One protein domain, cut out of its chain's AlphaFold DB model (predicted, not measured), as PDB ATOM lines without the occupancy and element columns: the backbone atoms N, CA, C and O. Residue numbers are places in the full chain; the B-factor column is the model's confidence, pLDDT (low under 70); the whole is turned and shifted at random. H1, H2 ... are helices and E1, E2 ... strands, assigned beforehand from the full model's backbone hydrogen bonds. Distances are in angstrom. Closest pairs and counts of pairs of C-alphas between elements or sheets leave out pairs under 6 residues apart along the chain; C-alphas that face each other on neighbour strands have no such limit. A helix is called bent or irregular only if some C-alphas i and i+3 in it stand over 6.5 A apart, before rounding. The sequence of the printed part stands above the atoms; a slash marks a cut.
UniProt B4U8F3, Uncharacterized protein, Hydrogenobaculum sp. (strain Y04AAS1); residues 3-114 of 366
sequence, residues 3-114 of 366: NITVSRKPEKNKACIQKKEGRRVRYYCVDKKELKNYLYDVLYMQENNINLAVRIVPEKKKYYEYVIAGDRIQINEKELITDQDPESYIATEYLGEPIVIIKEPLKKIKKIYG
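AT A GLANCE: This is residues 3 to 114 of the 366 residues of an uncharacterized protein of Hydrogenobaculum sp. (strain Y04AAS1) (UniProt B4U8F3). A curled sheet of six strands, like part of a barrel, wraps round helix H1, and the short helix H3 packs on H1. The sheet has two sets of three strands, E2 E3 E1 and E6 E5 E4, joined through a short pairing of E1 with E6; H2 lies beyond the edge strand E4, at one end of the long axis. The 112 printed residues run E1 E2 E3 H1 E4 E5 E6 H2 H3, and the sheet's order is E2 E3 E1 E6 E5 E4, all antiparallel. The class is mixed, helices and strands. The whole is compact, with a radius of gyration of the C-alphas of 14.4 A, yet elongated in outline, spanning 46 by 26 by 24 A.

IN THESE COORDINATES: E1, residues 3 to 7, begins at C-alpha 3 (142.226, 179.500, 144.009). E2, residues 15 to 21, is 19.2 A long, and E3, residues 24 to 30, 19.9 A. H1, residues 33 to 47, measures 23.3 A and is irregular: C-alphas 34 and 37 are 7.4 A apart. E4, residues 52 to 57, is 16.8 A long; E5, residues 62 to 69, 22.7 A; E6, residues 72 to 79, 22.6 A. H2, residues 86 to 93, is 10.5 A long. H3, residues 106 to 113, is 10.4 A long and ends at C-alpha 113 (150.081, 166.719, 130.988).

HOW THE PARTS SIT: The sheet is strongly twisted and curls round H1, which is on one face of it, giving two layers, a sheet and a helix. E1 pairs in a staggered way: residues 3 to 4 with E6, N 4 to O 73 at 2.9 A, and residues 4 to 7 with E3, N 5 to O 29 at 3.0 A. E2 and E3 form a hairpin, with N 17 and O 28 at 2.9 A. E4, E5 and E6 form a meander, each strand the antiparallel neighbour of the one before, with N 55 to O 64 at 2.8 A and N 65 to O 76 at 2.8 A. The closest C-alphas of E2 and H1 are those of Ala 15 and Lys 33, 5.2 A. H1 and H3 touch at a steep tilt of 55 degrees, the same way; the closest C-alphas, of Tyr 40 and Lys 110, are 5.9 A apart. H2 only grazes the sheet with residues 86 to 90, and is apart from H1. H3 is only just on the sheet, with 5 pairs of C-alphas within 10 A, and only grazes it. Every O i to N i+4 pair is within hydrogen-bond range in H2 and H3; in H1, 6 of 11 are.

THE WHOLE: The C-alphas farthest apart, of Arg 23 and Asp 83, are 48.6 A apart. The printed part has no cut. The link from H2 to H3 is long, with 12 residues, of which 100 to 101 pair in parallel with residues 53 to 54 of E4. The mean pLDDT of the printed part is 83.0; 14 residues are under 70, among them 82 to 84 and 91 to 98.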
ATOM      1  N   ASN A   3     141.753 180.680 143.292       90.19
ATOM      2  CA  ASN A   3     142.226 179.500 144.009       90.19
ATOM      3  C   ASN A   3     141.998 178.246 143.168       90.19
ATOM      4  O   ASN A   3     140.977 178.117 142.487       90.19
ATOM      5  N   ILE A   4     142.940 177.312 143.252       89.81
ATOM      6  CA  ILE A   4     142.828 176.006 142.619       89.81
ATOM      7  C   ILE A   4     142.569 174.968 143.694       89.81
ATOM      8  O   ILE A   4     143.298 174.875 144.679       89.81
ATOM      9  N   THR A   5     141.534 174.166 143.481       90.69
ATOM     10  CA  THR A   5     141.205 173.046 144.353       90.69
ATOM     11  C   THR A   5     141.575 171.728 143.687       90.69
ATOM     12  O   THR A   5     141.396 171.547 142.480       90.69
ATOM     13  N   VAL A   6     142.109 170.798 144.484       89.44
ATOM     14  CA  VAL A   6     142.458 169.444 144.040       89.44
ATOM     15  C   VAL A   6     141.513 168.451 144.696       89.44
ATOM     16  O   VAL A   6     141.505 168.272 145.914       89.44
ATOM     17  N   SER A   7     140.714 167.765 143.889       88.56
ATOM     18  CA  SER A   7     139.632 166.909 144.371       88.56
ATOM     19  C   SER A   7     139.619 165.547 143.666       88.56
ATOM     20  O   SER A   7     140.330 165.295 142.692       88.56
ATOM     21  N   ARG A   8     138.846 164.596 144.209       87.25
ATOM     22  CA  ARG A   8     138.669 163.251 143.614       87.25
ATOM     23  C   ARG A   8     137.560 163.205 142.557       87.25
ATOM     24  O   ARG A   8     137.452 162.224 141.831       87.25
ATOM     25  N   LYS A   9     136.718 164.235 142.503       89.00
ATOM     26  CA  LYS A   9     135.575 164.362 141.594       89.00
ATOM     27  C   LYS A   9     135.538 165.798 141.074       89.00
ATOM     28  O   LYS A   9     135.854 166.688 141.853       89.00
ATOM     29  N   PRO A  10     135.126 166.038 139.822       88.38
ATOM     30  CA  PRO A  10     135.029 167.394 139.296       88.38
ATOM     31  C   PRO A  10     134.087 168.237 140.163       88.38
ATOM     32  O   PRO A  10     132.995 167.790 140.524       88.38
ATOM     33  N   GLU A  11     134.514 169.450 140.513       88.31
ATOM     34  CA  GLU A  11     133.690 170.372 141.293       88.31
ATOM     35  C   GLU A  11     132.612 171.014 140.419       88.31
ATOM     36  O   GLU A  11     132.860 171.430 139.284       88.31
ATOM     37  N   LYS A  12     131.389 171.100 140.956       84.94
ATOM     38  CA  LYS A  12     130.273 171.756 140.268       84.94
ATOM     39  C   LYS A  12     130.586 173.246 140.092       84.94
ATOM     40  O   LYS A  12     131.115 173.876 141.000       84.94
ATOM     41  N   ASN A  13     130.231 173.799 138.933       85.75
ATOM     42  CA  ASN A  13     130.414 175.209 138.554       85.75
ATOM     43  C   ASN A  13     131.863 175.698 138.394       85.75
ATOM     44  O   ASN A  13     132.060 176.863 138.058       85.75
ATOM     45  N   LYS A  14     132.861 174.819 138.530       91.00
ATOM     46  CA  LYS A  14     134.267 175.140 138.268       91.00
ATOM     47  C   LYS A  14     134.742 174.534 136.958       91.00
ATOM     48  O   LYS A  14     134.217 173.527 136.480       91.00
ATOM     49  N   ALA A  15     135.760 175.145 136.366       90.94
ATOM     50  CA  ALA A  15     136.447 174.550 135.236       90.94
ATOM     51  C   ALA A  15     137.546 173.620 135.750       90.94
ATOM     52  O   ALA A  15     138.467 174.075 136.422       90.94
ATOM     53  N   CYS A  16     137.455 172.330 135.419       90.06
ATOM     54  CA  CYS A  16     138.411 171.332 135.890       90.06
ATOM     55  C   CYS A  16     139.214 170.698 134.749       90.06
ATOM     56  O   CYS A  16     138.693 170.496 133.645       90.06
ATOM     57  N   ILE A  17     140.462 170.335 135.040       89.81
ATOM     58  CA  ILE A  17     141.264 169.401 134.245       89.81
ATOM     59  C   ILE A  17     141.508 168.123 135.046       89.81
ATOM     60  O   ILE A  17     141.557 168.140 136.276       89.81
ATOM     61  N   GLN A  18     141.634 167.007 134.338       88.50
ATOM     62  CA  GLN A  18     141.868 165.697 134.925       88.50
ATOM     63  C   GLN A  18     143.349 165.335 134.793       88.50
ATOM     64  O   GLN A  18     143.907 165.452 133.704       88.50
ATOM     65  N   LYS A  19     143.958 164.836 135.872       86.50
ATOM     66  CA  LYS A  19     145.305 164.253 135.871       86.50
ATOM     67  C   LYS A  19     145.271 162.858 136.482       86.50
ATOM     68  O   LYS A  19     144.598 162.617 137.487       86.50
ATOM     69  N   LYS A  20     146.000 161.928 135.869       81.75
ATOM     70  CA  LYS A  20     146.224 160.591 136.420       81.75
ATOM     71  C   LYS A  20     147.529 160.600 137.217       81.75
ATOM     72  O   LYS A  20     148.588 160.839 136.657       81.75
ATOM     73  N   GLU A  21     147.439 160.322 138.510       79.94
ATOM     74  CA  GLU A  21     148.562 160.246 139.447       79.94
ATOM     75  C   GLU A  21     148.694 158.793 139.919       79.94
ATOM     76  O   GLU A  21     147.989 158.324 140.821       79.94
ATOM     77  N   GLY A  22     149.542 158.030 139.224       80.06
ATOM     78  CA  GLY A  22     149.651 156.585 139.409       80.06
ATOM     79  C   GLY A  22     148.324 155.870 139.122       80.06
ATOM     80  O   GLY A  22     147.825 155.871 137.996       80.06
ATOM     81  N   ARG A  23     147.736 155.245 140.150       80.94
ATOM     82  CA  ARG A  23     146.422 154.575 140.059       80.94
ATOM     83  C   ARG A  23     145.237 155.507 140.330       80.94
ATOM     84  O   ARG A  23     144.095 155.089 140.163       80.94
ATOM     85  N   ARG A  24     145.479 156.738 140.785       83.56
ATOM     86  CA  ARG A  24     144.430 157.674 141.205       83.56
ATOM     87  C   ARG A  24     144.182 158.716 140.123       83.56
ATOM     88  O   ARG A  24     145.082 159.090 139.380       83.56
ATOM     89  N   VAL A  25     142.947 159.193 140.053       85.75
ATOM     90  CA  VAL A  25     142.562 160.326 139.211       85.75
ATOM     91  C   VAL A  25     142.293 161.515 140.122       85.75
ATOM     92  O   VAL A  25     141.544 161.393 141.094       85.75
ATOM     93  N   ARG A  26     142.910 162.652 139.811       89.12
ATOM     94  CA  ARG A  26     142.683 163.934 140.477       89.12
ATOM     95  C   ARG A  26     142.109 164.941 139.495       89.12
ATOM     96  O   ARG A  26     142.437 164.923 138.309       89.12
ATOM     97  N   TYR A  27     141.255 165.811 140.016       90.31
ATOM     98  CA  TYR A  27     140.696 166.939 139.291       90.31
ATOM     99  C   TYR A  27     141.253 168.220 139.890       90.31
ATOM    100  O   TYR A  27     141.144 168.435 141.093       90.31
ATOM    101  N   TYR A  28     141.849 169.039 139.035       91.38
ATOM    102  CA  TYR A  28     142.341 170.370 139.366       91.38
ATOM    103  C   TYR A  28     141.302 171.353 138.859       91.38
ATOM    104  O   TYR A  28     141.020 171.350 137.662       91.38
ATOM    105  N   CYS A  29     140.693 172.130 139.748       92.50
ATOM    106  CA  CYS A  29     139.535 172.961 139.439       92.50
ATOM    107  C   CYS A  29     139.799 174.427 139.777       92.50
ATOM    108  O   CYS A  29     140.389 174.728 140.809       92.50
ATOM    109  N   VAL A  30     139.324 175.334 138.924       93.38
ATOM    110  CA  VAL A  30     139.420 176.787 139.114       93.38
ATOM    111  C   VAL A  30     138.070 177.448 138.866       93.38
ATOM    112  O   VAL A  30     137.308 177.025 137.991       93.38
ATOM    113  N   ASP A  31     137.777 178.495 139.633       90.62
ATOM    114  CA  ASP A  31     136.500 179.214 139.559       90.62
ATOM    115  C   ASP A  31     136.352 179.984 138.237       90.62
ATOM    116  O   ASP A  31     135.283 180.013 137.626       90.62
ATOM    117  N   LYS A  32     137.451 180.570 137.748       89.81
ATOM    118  CA  LYS A  32     137.481 181.342 136.501       89.81
ATOM    119  C   LYS A  32     137.640 180.433 135.288       89.81
ATOM    120  O   LYS A  32     138.715 179.884 135.048       89.81
ATOM    121  N   LYS A  33     136.586 180.305 134.477       87.00
ATOM    122  CA  LYS A  33     136.577 179.413 133.305       87.00
ATOM    123  C   LYS A  33     137.666 179.751 132.282       87.00
ATOM    124  O   LYS A  33     138.224 178.817 131.704       87.00
ATOM    125  N   GLU A  34     138.022 181.027 132.090       87.69
ATOM    126  CA  GLU A  34     139.129 181.399 131.194       87.69
ATOM    127  C   GLU A  34     140.492 180.843 131.638       87.69
ATOM    128  O   GLU A  34     141.363 180.602 130.798       87.69
ATOM    129  N   LEU A  35     140.664 180.553 132.933       89.81
ATOM    130  CA  LEU A  35     141.911 180.025 133.487       89.81
ATOM    131  C   LEU A  35     142.054 178.505 133.334       89.81
ATOM    132  O   LEU A  35     143.102 177.953 133.658       89.81
ATOM    133  N   LYS A  36     141.046 177.808 132.786       89.94
ATOM    134  CA  LYS A  36     141.042 176.339 132.670       89.94
ATOM    135  C   LYS A  36     142.306 175.781 132.017       89.94
ATOM    136  O   LYS A  36     142.860 174.797 132.492       89.94
ATOM    137  N   ASN A  37     142.745 176.371 130.906       88.75
ATOM    138  CA  ASN A  37     143.922 175.873 130.192       88.75
ATOM    139  C   ASN A  37     145.224 176.184 130.945       88.75
ATOM    140  O   ASN A  37     146.194 175.455 130.793       88.75
ATOM    141  N   TYR A  38     145.243 177.219 131.778       90.56
ATOM    142  CA  TYR A  38     146.402 177.589 132.588       90.56
ATOM    143  C   TYR A  38     146.585 176.660 133.801       90.56
ATOM    144  O   TYR A  38     147.659 176.618 134.387       90.56
ATOM    145  N   LEU A  39     145.599 175.807 134.113       91.12
ATOM    146  CA  LEU A  39     145.774 174.721 135.085       91.12
ATOM    147  C   LEU A  39     146.858 173.714 134.673       91.12
ATOM    148  O   LEU A  39     147.410 173.036 135.532       91.12
ATOM    149  N   TYR A  40     147.198 173.610 133.385       91.38
ATOM    150  CA  TYR A  40     148.309 172.762 132.948       91.38
ATOM    151  C   TYR A  40     149.678 173.303 133.393       91.38
ATOM    152  O   TYR A  40     150.589 172.505 133.602       91.38
ATOM    153  N   ASP A  41     149.815 174.617 133.601       89.56
ATOM    154  CA  ASP A  41     151.041 175.210 134.152       89.56
ATOM    155  C   ASP A  41     151.239 174.802 135.613       89.56
ATOM    156  O   ASP A  41     152.350 174.498 136.030       89.56
ATOM    157  N   VAL A  42     150.148 174.689 136.373       89.25
ATOM    158  CA  VAL A  42     150.170 174.198 137.759       89.25
ATOM    159  C   VAL A  42     150.657 172.752 137.807       89.25
ATOM    160  O   VAL A  42     151.464 172.400 138.664       89.25
ATOM    161  N   LEU A  43     150.219 171.914 136.861       88.88
ATOM    162  CA  LEU A  43     150.708 170.537 136.766       88.88
ATOM    163  C   LEU A  43     152.200 170.482 136.433       88.88
ATOM    164  O   LEU A  43     152.912 169.667 137.012       88.88
ATOM    165  N   TYR A  44     152.661 171.346 135.526       87.06
ATOM    166  CA  TYR A  44     154.080 171.490 135.209       87.06
ATOM    167  C   TYR A  44     154.887 171.923 136.436       87.06
ATOM    168  O   TYR A  44     155.918 171.322 136.725       87.06
ATOM    169  N   MET A  45     154.402 172.907 137.195       85.31
ATOM    170  CA  MET A  45     155.062 173.370 138.415       85.31
ATOM    171  C   MET A  45     155.178 172.267 139.468       85.31
ATOM    172  O   MET A  45     156.257 172.068 140.015       85.31
ATOM    173  N   GLN A  46     154.104 171.509 139.711       84.81
ATOM    174  CA  GLN A  46     154.122 170.407 140.677       84.81
ATOM    175  C   GLN A  46     155.114 169.302 140.299       84.81
ATOM    176  O   GLN A  46     155.820 168.797 141.163       84.81
ATOM    177  N   GLU A  47     155.187 168.931 139.019       84.88
ATOM    178  CA  GLU A  47     156.107 167.884 138.548       84.88
ATOM    179  C   GLU A  47     157.576 168.330 138.582       84.88
ATOM    180  O   GLU A  47     158.468 167.500 138.726       84.88
ATOM    181  N   ASN A  48     157.833 169.639 138.488       79.56
ATOM    182  CA  ASN A  48     159.181 170.211 138.523       79.56
ATOM    183  C   ASN A  48     159.557 170.820 139.890       79.56
ATOM    184  O   ASN A  48     160.602 171.456 139.998       79.56
ATOM    185  N   ASN A  49     158.740 170.628 140.934       78.69
ATOM    186  CA  ASN A  49     158.939 171.199 142.277       78.69
ATOM    187  C   ASN A  49     159.118 172.732 142.286       78.69
ATOM    188  O   ASN A  49     159.958 173.273 143.005       78.69
ATOM    189  N   ILE A  50     158.333 173.438 141.470       80.12
ATOM    190  CA  ILE A  50     158.358 174.898 141.363       80.12
ATOM    191  C   ILE A  50     157.251 175.483 142.242       80.12
ATOM    192  O   ILE A  50     156.073 175.190 142.040       80.12
ATOM    193  N   ASN A  51     157.622 176.349 143.186       82.88
ATOM    194  CA  ASN A  51     156.674 176.970 144.118       82.88
ATOM    195  C   ASN A  51     156.143 178.326 143.634       82.88
ATOM    196  O   ASN A  51     155.016 178.688 143.963       82.88
ATOM    197  N   LEU A  52     156.928 179.067 142.847       83.62
ATOM    198  CA  LEU A  52     156.567 180.381 142.320       83.62
ATOM    199  C   LEU A  52     156.943 180.461 140.841       83.62
ATOM    200  O   LEU A  52     158.091 180.202 140.468       83.62
ATOM    201  N   ALA A  53     155.978 180.804 139.994       85.12
ATOM    202  CA  ALA A  53     156.220 180.946 138.566       85.12
ATOM    203  C   ALA A  53     155.393 182.065 137.939       85.12
ATOM    204  O   ALA A  53     154.328 182.417 138.438       85.12
ATOM    205  N   VAL A  54     155.859 182.579 136.803       88.94
ATOM    206  CA  VAL A  54     155.146 183.569 135.995       88.94
ATOM    207  C   VAL A  54     155.024 183.093 134.555       88.94
ATOM    208  O   VAL A  54     155.983 182.610 133.956       88.94
ATOM    209  N   ARG A  55     153.842 183.285 133.965       88.50
ATOM    210  CA  ARG A  55     153.631 183.209 132.518       88.50
ATOM    211  C   ARG A  55     153.265 184.581 131.977       88.50
ATOM    212  O   ARG A  55     152.207 185.117 132.298       88.50
ATOM    213  N   ILE A  56     154.095 185.092 131.080       87.44
ATOM    214  CA  ILE A  56     153.845 186.344 130.369       87.44
ATOM    215  C   ILE A  56     152.957 186.046 129.157       87.44
ATOM    216  O   ILE A  56     153.221 185.109 128.400       87.44
ATOM    217  N   VAL A  57     151.891 186.827 128.972       86.50
ATOM    218  CA  VAL A  57     151.004 186.745 127.803       86.50
ATOM    219  C   VAL A  57     150.955 188.124 127.138       86.50
ATOM    220  O   VAL A  57     150.021 188.894 127.388       86.50
ATOM    221  N   PRO A  58     151.957 188.452 126.294       76.75
ATOM    222  CA  PRO A  58     152.128 189.799 125.741       76.75
ATOM    223  C   PRO A  58     150.897 190.281 124.967       76.75
ATOM    224  O   PRO A  58     150.457 191.412 125.138       76.75
ATOM    225  N   GLU A  59     150.270 189.381 124.203       81.25
ATOM    226  CA  GLU A  59     149.058 189.647 123.413       81.25
ATOM    227  C   GLU A  59     147.887 190.174 124.254       81.25
ATOM    228  O   GLU A  59     147.050 190.925 123.762       81.25
ATOM    229  N   LYS A  60     147.821 189.783 125.533       81.75
ATOM    230  CA  LYS A  60     146.760 190.192 126.462       81.75
ATOM    231  C   LYS A  60     147.187 191.321 127.397       81.75
ATOM    232  O   LYS A  60     146.389 191.684 128.255       81.75
ATOM    233  N   LYS A  61     148.422 191.830 127.272       84.38
ATOM    234  CA  LYS A  61     149.051 192.782 128.206       84.38
ATOM    235  C   LYS A  61     148.912 192.354 129.672       84.38
ATOM    236  O   LYS A  61     148.638 193.159 130.557       84.38
ATOM    237  N   LYS A  62     149.049 191.052 129.921       89.00
ATOM    238  CA  LYS A  62     148.869 190.446 131.241       89.00
ATOM    239  C   LYS A  62     149.947 189.413 131.497       89.00
ATOM    240  O   LYS A  62     150.474 188.801 130.564       89.00
ATOM    241  N   TYR A  63     150.213 189.172 132.769       90.44
ATOM    242  CA  TYR A  63     150.959 188.006 133.202       90.44
ATOM    243  C   TYR A  63     150.203 187.274 134.310       90.44
ATOM    244  O   TYR A  63     149.410 187.853 135.054       90.44
ATOM    245  N   TYR A  64     150.418 185.967 134.362       90.81
ATOM    246  CA  TYR A  64     149.849 185.090 135.370       90.81
ATOM    247  C   TYR A  64     150.954 184.681 136.330       90.81
ATOM    248  O   TYR A  64     151.912 184.036 135.915       90.81
ATOM    249  N   GLU A  65     150.822 185.067 137.590       90.62
ATOM    250  CA  GLU A  65     151.638 184.580 138.696       90.62
ATOM    251  C   GLU A  65     150.975 183.331 139.283       90.62
ATOM    252  O   GLU A  65     149.767 183.296 139.519       90.62
ATOM    253  N   TYR A  66     151.773 182.301 139.518       89.81
ATOM    254  CA  TYR A  66     151.350 181.028 140.070       89.81
ATOM    255  C   TYR A  66     152.079 180.793 141.382       89.81
ATOM    256  O   TYR A  66     153.307 180.867 141.424       89.81
ATOM    257  N   VAL A  67     151.329 180.457 142.429       89.81
ATOM    258  CA  VAL A  67     151.878 180.191 143.764       89.81
ATOM    259  C   VAL A  67     151.426 178.812 144.230       89.81
ATOM    260  O   VAL A  67     150.225 178.534 144.263       89.81
ATOM    261  N   ILE A  68     152.385 177.962 144.602       85.69
ATOM    262  CA  ILE A  68     152.184 176.663 145.253       85.69
ATOM    263  C   ILE A  68     152.897 176.706 146.607       85.69
ATOM    264  O   ILE A  68     154.123 176.693 146.682       85.69
ATOM    265  N   ALA A  69     152.117 176.756 147.683       83.31
ATOM    266  CA  ALA A  69     152.613 176.803 149.055       83.31
ATOM    267  C   ALA A  69     151.869 175.768 149.909       83.31
ATOM    268  O   ALA A  69     150.766 176.021 150.405       83.31
ATOM    269  N   GLY A  70     152.462 174.580 150.056       79.25
ATOM    270  CA  GLY A  70     151.812 173.439 150.706       79.25
ATOM    271  C   GLY A  70     150.526 173.050 149.972       79.25
ATOM    272  O   GLY A  70     150.558 172.749 148.783       79.25
ATOM    273  N   ASP A  71     149.388 173.112 150.666       77.00
ATOM    274  CA  ASP A  71     148.068 172.798 150.097       77.00
ATOM    275  C   ASP A  71     147.428 173.965 149.324       77.00
ATOM    276  O   ASP A  71     146.349 173.820 148.745       77.00
ATOM    277  N   ARG A  72     148.055 175.150 149.323       84.44
ATOM    278  CA  ARG A  72     147.521 176.338 148.647       84.44
ATOM    279  C   ARG A  72     148.091 176.448 147.242       84.44
ATOM    280  O   ARG A  72     149.297 176.595 147.075       84.44
ATOM    281  N   ILE A  73     147.202 176.440 146.251       89.56
ATOM    282  CA  ILE A  73     147.530 176.646 144.839       89.56
ATOM    283  C   ILE A  73     146.711 177.833 144.320       89.56
ATOM    284  O   ILE A  73     145.484 177.846 144.455       89.56
ATOM    285  N   GLN A  74     147.374 178.835 143.740       91.50
ATOM    286  CA  GLN A  74     146.745 180.092 143.319       91.50
ATOM    287  C   GLN A  74     147.244 180.553 141.949       91.50
ATOM    288  O   GLN A  74     148.412 180.364 141.617       91.50
ATOM    289  N   ILE A  75     146.350 181.184 141.181       92.75
ATOM    290  CA  ILE A  75     146.676 181.933 139.961       92.75
ATOM    291  C   ILE A  75     146.271 183.394 140.156       92.75
ATOM    292  O   ILE A  75     145.093 183.718 140.349       92.75
ATOM    293  N   ASN A  76     147.240 184.288 140.049       91.31
ATOM    294  CA  ASN A  76     147.065 185.726 140.115       91.31
ATOM    295  C   ASN A  76     147.255 186.319 138.724       91.31
ATOM    296  O   ASN A  76     148.333 186.276 138.150       91.31
ATOM    297  N   GLU A  77     146.175 186.858 138.167       91.12
ATOM    298  CA  GLU A  77     146.249 187.674 136.958       91.12
ATOM    299  C   GLU A  77     146.683 189.086 137.352       91.12
ATOM    300  O   GLU A  77     146.056 189.689 138.227       91.12
ATOM    301  N   LYS A  78     147.739 189.583 136.709       89.25
ATOM    302  CA  LYS A  78     148.287 190.927 136.888       89.25
ATOM    303  C   LYS A  78     148.478 191.592 135.520       89.25
ATOM    304  O   LYS A  78     148.596 190.913 134.494       89.25
ATOM    305  N   GLU A  79     148.460 192.919 135.498       86.12
ATOM    306  CA  GLU A  79     148.687 193.697 134.279       86.12
ATOM    307  C   GLU A  79     150.178 193.798 133.971       86.12
ATOM    308  O   GLU A  79     151.008 193.874 134.872       86.12
ATOM    309  N   LEU A  80     150.513 193.768 132.684       81.56
ATOM    310  CA  LEU A  80     151.875 193.953 132.211       81.56
ATOM    311  C   LEU A  80     152.056 195.414 131.793       81.56
ATOM    312  O   LEU A  80     151.390 195.872 130.862       81.56
ATOM    313  N   ILE A  81     152.963 196.127 132.462       76.44
ATOM    314  CA  ILE A  81     153.316 197.503 132.100       76.44
ATOM    315  C   ILE A  81     154.115 197.470 130.789       76.44
ATOM    316  O   ILE A  81     155.057 196.695 130.649       76.44
ATOM    317  N   THR A  82     153.704 198.272 129.803       62.81
ATOM    318  CA  THR A  82     154.204 198.200 128.415       62.81
ATOM    319  C   THR A  82     155.499 198.964 128.157       62.81
ATOM    320  O   THR A  82     156.030 198.893 127.052       62.81
ATOM    321  N   ASP A  83     155.996 199.690 129.154       63.94
ATOM    322  CA  ASP A  83     157.091 200.653 128.984       63.94
ATOM    323  C   ASP A  83     158.475 200.010 129.177       63.94
ATOM    324  O   ASP A  83     159.505 200.671 129.048       63.94
ATOM    325  N   GLN A  84     158.509 198.713 129.495       61.22
ATOM    326  CA  GLN A  84     159.719 197.936 129.745       61.22
ATOM    327  C   GLN A  84     159.631 196.563 129.076       61.22
ATOM    328  O   GLN A  84     158.545 196.045 128.806       61.22
ATOM    329  N   ASP A  85     160.795 195.957 128.832       74.12
ATOM    330  CA  ASP A  85     160.866 194.556 128.434       74.12
ATOM    331  C   ASP A  85     160.165 193.668 129.495       74.12
ATOM    332  O   ASP A  85     160.462 193.795 130.687       74.12
ATOM    333  N   PRO A  86     159.237 192.771 129.105       68.50
ATOM    334  CA  PRO A  86     158.429 192.002 130.049       68.50
ATOM    335  C   PRO A  86     159.234 191.116 131.002       68.50
ATOM    336  O   PRO A  86     158.832 190.930 132.147       68.50
ATOM    337  N   GLU A  87     160.353 190.546 130.548       71.88
ATOM    338  CA  GLU A  87     161.196 189.709 131.406       71.88
ATOM    339  C   GLU A  87     161.967 190.571 132.410       71.88
ATOM    340  O   GLU A  87     162.054 190.218 133.586       71.88
ATOM    341  N   SER A  88     162.436 191.739 131.971       67.69
ATOM    342  CA  SER A  88     163.090 192.741 132.817       67.69
ATOM    343  C   SER A  88     162.143 193.308 133.885       67.69
ATOM    344  O   SER A  88     162.544 193.482 135.039       67.69
ATOM    345  N   TYR A  89     160.869 193.525 133.538       67.69
ATOM    346  CA  TYR A  89     159.829 193.937 134.485       67.69
ATOM    347  C   TYR A  89     159.619 192.884 135.579       67.69
ATOM    348  O   TYR A  89     159.671 193.201 136.764       67.69
ATOM    349  N   ILE A  90     159.460 191.611 135.200       70.81
ATOM    350  CA  ILE A  90     159.302 190.510 136.163       70.81
ATOM    351  C   ILE A  90     160.564 190.338 137.020       70.81
ATOM    352  O   ILE A  90     160.461 190.137 138.226       70.81
ATOM    353  N   ALA A  91     161.761 190.467 136.446       68.31
ATOM    354  CA  ALA A  91     163.005 190.402 137.216       68.31
ATOM    355  C   ALA A  91     163.112 191.522 138.268       68.31
ATOM    356  O   ALA A  91     163.681 191.307 139.338       68.31
ATOM    357  N   THR A  92     162.550 192.697 137.973       68.75
ATOM    358  CA  THR A  92     162.519 193.842 138.892       68.75
ATOM    359  C   THR A  92     161.446 193.673 139.970       68.75
ATOM    360  O   THR A  92     161.730 193.882 141.146       68.75
ATOM    361  N   GLU A  93     160.237 193.253 139.587       68.81
ATOM    362  CA  GLU A  93     159.096 193.047 140.493       68.81
ATOM    363  C   GLU A  93     159.389 191.980 141.563       68.81
ATOM    364  O   GLU A  93     159.008 192.137 142.719       68.81
ATOM    365  N   TYR A  94     160.099 190.910 141.191       66.81
ATOM    366  CA  TYR A  94     160.388 189.763 142.064       66.81
ATOM    367  C   TYR A  94     161.860 189.696 142.491       66.81
ATOM    368  O   TYR A  94     162.406 188.614 142.726       66.81
ATOM    369  N   LEU A  95     162.534 190.848 142.570       64.69
ATOM    370  CA  LEU A  95     163.944 190.928 142.940       64.69
ATOM    371  C   LEU A  95     164.202 190.218 144.286       64.69
ATOM    372  O   LEU A  95     163.724 190.644 145.334       64.69
ATOM    373  N   GLY A  96     165.005 189.150 144.259       52.50
ATOM    374  CA  GLY A  96     165.366 188.368 145.450       52.50
ATOM    375  C   GLY A  96     164.489 187.139 145.719       52.50
ATOM    376  O   GLY A  96     164.840 186.344 146.591       52.50
ATOM    377  N   GLU A  97     163.419 186.922 144.950       59.12
ATOM    378  CA  GLU A  97     162.607 185.703 145.019       59.12
ATOM    379  C   GLU A  97     162.992 184.706 143.905       59.12
ATOM    380  O   GLU A  97     163.215 185.101 142.758       59.12
ATOM    381  N   PRO A  98     163.078 183.392 144.196       63.75
ATOM    382  CA  PRO A  98     163.365 182.375 143.187       63.75
ATOM    383  C   PRO A  98     162.125 182.127 142.313       63.75
ATOM    384  O   PRO A  98     161.369 181.180 142.539       63.75
ATOM    385  N   ILE A  99     161.905 182.991 141.321       75.50
ATOM    386  CA  ILE A  99     160.768 182.914 140.400       75.50
ATOM    387  C   ILE A  99     161.141 182.254 139.070       75.50
ATOM    388  O   ILE A  99     162.168 182.560 138.465       75.50
ATOM    389  N   VAL A 100     160.289 181.347 138.584       80.19
ATOM    390  CA  VAL A 100     160.476 180.693 137.279       80.19
ATOM    391  C   VAL A 100     159.575 181.328 136.226       80.19
ATOM    392  O   VAL A 100     158.356 181.345 136.369       80.19
ATOM    393  N   ILE A 101     160.149 181.787 135.114       84.19
ATOM    394  CA  ILE A 101     159.367 182.245 133.958       84.19
ATOM    395  C   ILE A 101     159.058 181.040 133.060       84.19
ATOM    396  O   ILE A 101     159.963 180.462 132.455       84.19
ATOM    397  N   ILE A 102     157.782 180.660 132.945       80.38
ATOM    398  CA  ILE A 102     157.337 179.550 132.091       80.38
ATOM    399  C   ILE A 102     157.311 180.023 130.634       80.38
ATOM    400  O   ILE A 102     156.346 180.646 130.178       80.38
ATOM    401  N   LYS A 103     158.375 179.704 129.891       80.88
ATOM    402  CA  LYS A 103     158.523 180.068 128.470       80.88
ATOM    403  C   LYS A 103     157.892 179.043 127.529       80.88
ATOM    404  O   LYS A 103     157.639 179.339 126.363       80.88
ATOM    405  N   GLU A 104     157.618 177.827 127.999       82.81
ATOM    406  CA  GLU A 104     157.069 176.778 127.151       82.81
ATOM    407  C   GLU A 104     155.647 177.125 126.684       82.81
ATOM    408  O   GLU A 104     154.804 177.538 127.492       82.81
ATOM    409  N   PRO A 105     155.326 176.897 125.395       84.50
ATOM    410  CA  PRO A 105     153.984 177.125 124.883       84.50
ATOM    411  C   PRO A 105     152.950 176.285 125.634       84.50
ATOM    412  O   PRO A 105     153.134 175.077 125.814       84.50
ATOM    413  N   LEU A 106     151.802 176.881 125.965       83.88
ATOM    414  CA  LEU A 106     150.718 176.187 126.672       83.88
ATOM    415  C   LEU A 106     150.253 174.925 125.925       83.88
ATOM    416  O   LEU A 106     149.930 173.911 126.535       83.88
ATOM    417  N   LYS A 107     150.295 174.946 124.585       83.56
ATOM    418  CA  LYS A 107     150.004 173.781 123.732       83.56
ATOM    419  C   LYS A 107     150.978 172.619 123.974       83.56
ATOM    420  O   LYS A 107     150.552 171.466 123.959       83.56
ATOM    421  N   LYS A 108     152.264 172.910 124.202       85.00
ATOM    422  CA  LYS A 108     153.298 171.901 124.481       85.00
ATOM    423  C   LYS A 108     153.085 171.290 125.865       85.00
ATOM    424  O   LYS A 108     153.034 170.071 125.972       85.00
ATOM    425  N   ILE A 109     152.859 172.121 126.883       82.06
ATOM    426  CA  ILE A 109     152.575 171.669 128.255       82.06
ATOM    427  C   ILE A 109     151.287 170.834 128.291       82.06
ATOM    428  O   ILE A 109     151.279 169.717 128.804       82.06
ATOM    429  N   LYS A 110     150.216 171.300 127.640       84.69
ATOM    430  CA  LYS A 110     148.957 170.553 127.518       84.69
ATOM    431  C   LYS A 110     149.131 169.206 126.815       84.69
ATOM    432  O   LYS A 110     148.432 168.264 127.154       84.69
ATOM    433  N   LYS A 111     150.044 169.081 125.850       81.44
ATOM    434  CA  LYS A 111     150.321 167.790 125.198       81.44
ATOM    435  C   LYS A 111     150.990 166.791 126.151       81.44
ATOM    436  O   LYS A 111     150.766 165.597 126.007       81.44
ATOM    437  N   ILE A 112     151.805 167.276 127.087       81.62
ATOM    438  CA  ILE A 112     152.544 166.444 128.049       81.62
ATOM    439  C   ILE A 112     151.634 166.013 129.204       81.62
ATOM    440  O   ILE A 112     151.612 164.839 129.558       81.62
ATOM    441  N   TYR A 113     150.873 166.952 129.770       80.12
ATOM    442  CA  TYR A 113     150.081 166.719 130.988       80.12
ATOM    443  C   TYR A 113     148.580 166.553 130.739       80.12
ATOM    444  O   TYR A 113     147.823 166.262 131.665       80.12
ATOM    445  N   GLY A 114     148.129 166.778 129.508       73.50
ATOM    446  CA  GLY A 114     146.749 166.563 129.106       73.50
ATOM    447  C   GLY A 114     146.413 165.089 128.905       73.50
ATOM    448  O   GLY A 114     147.303 164.239 128.815       73.50
TER     449      GLY A 114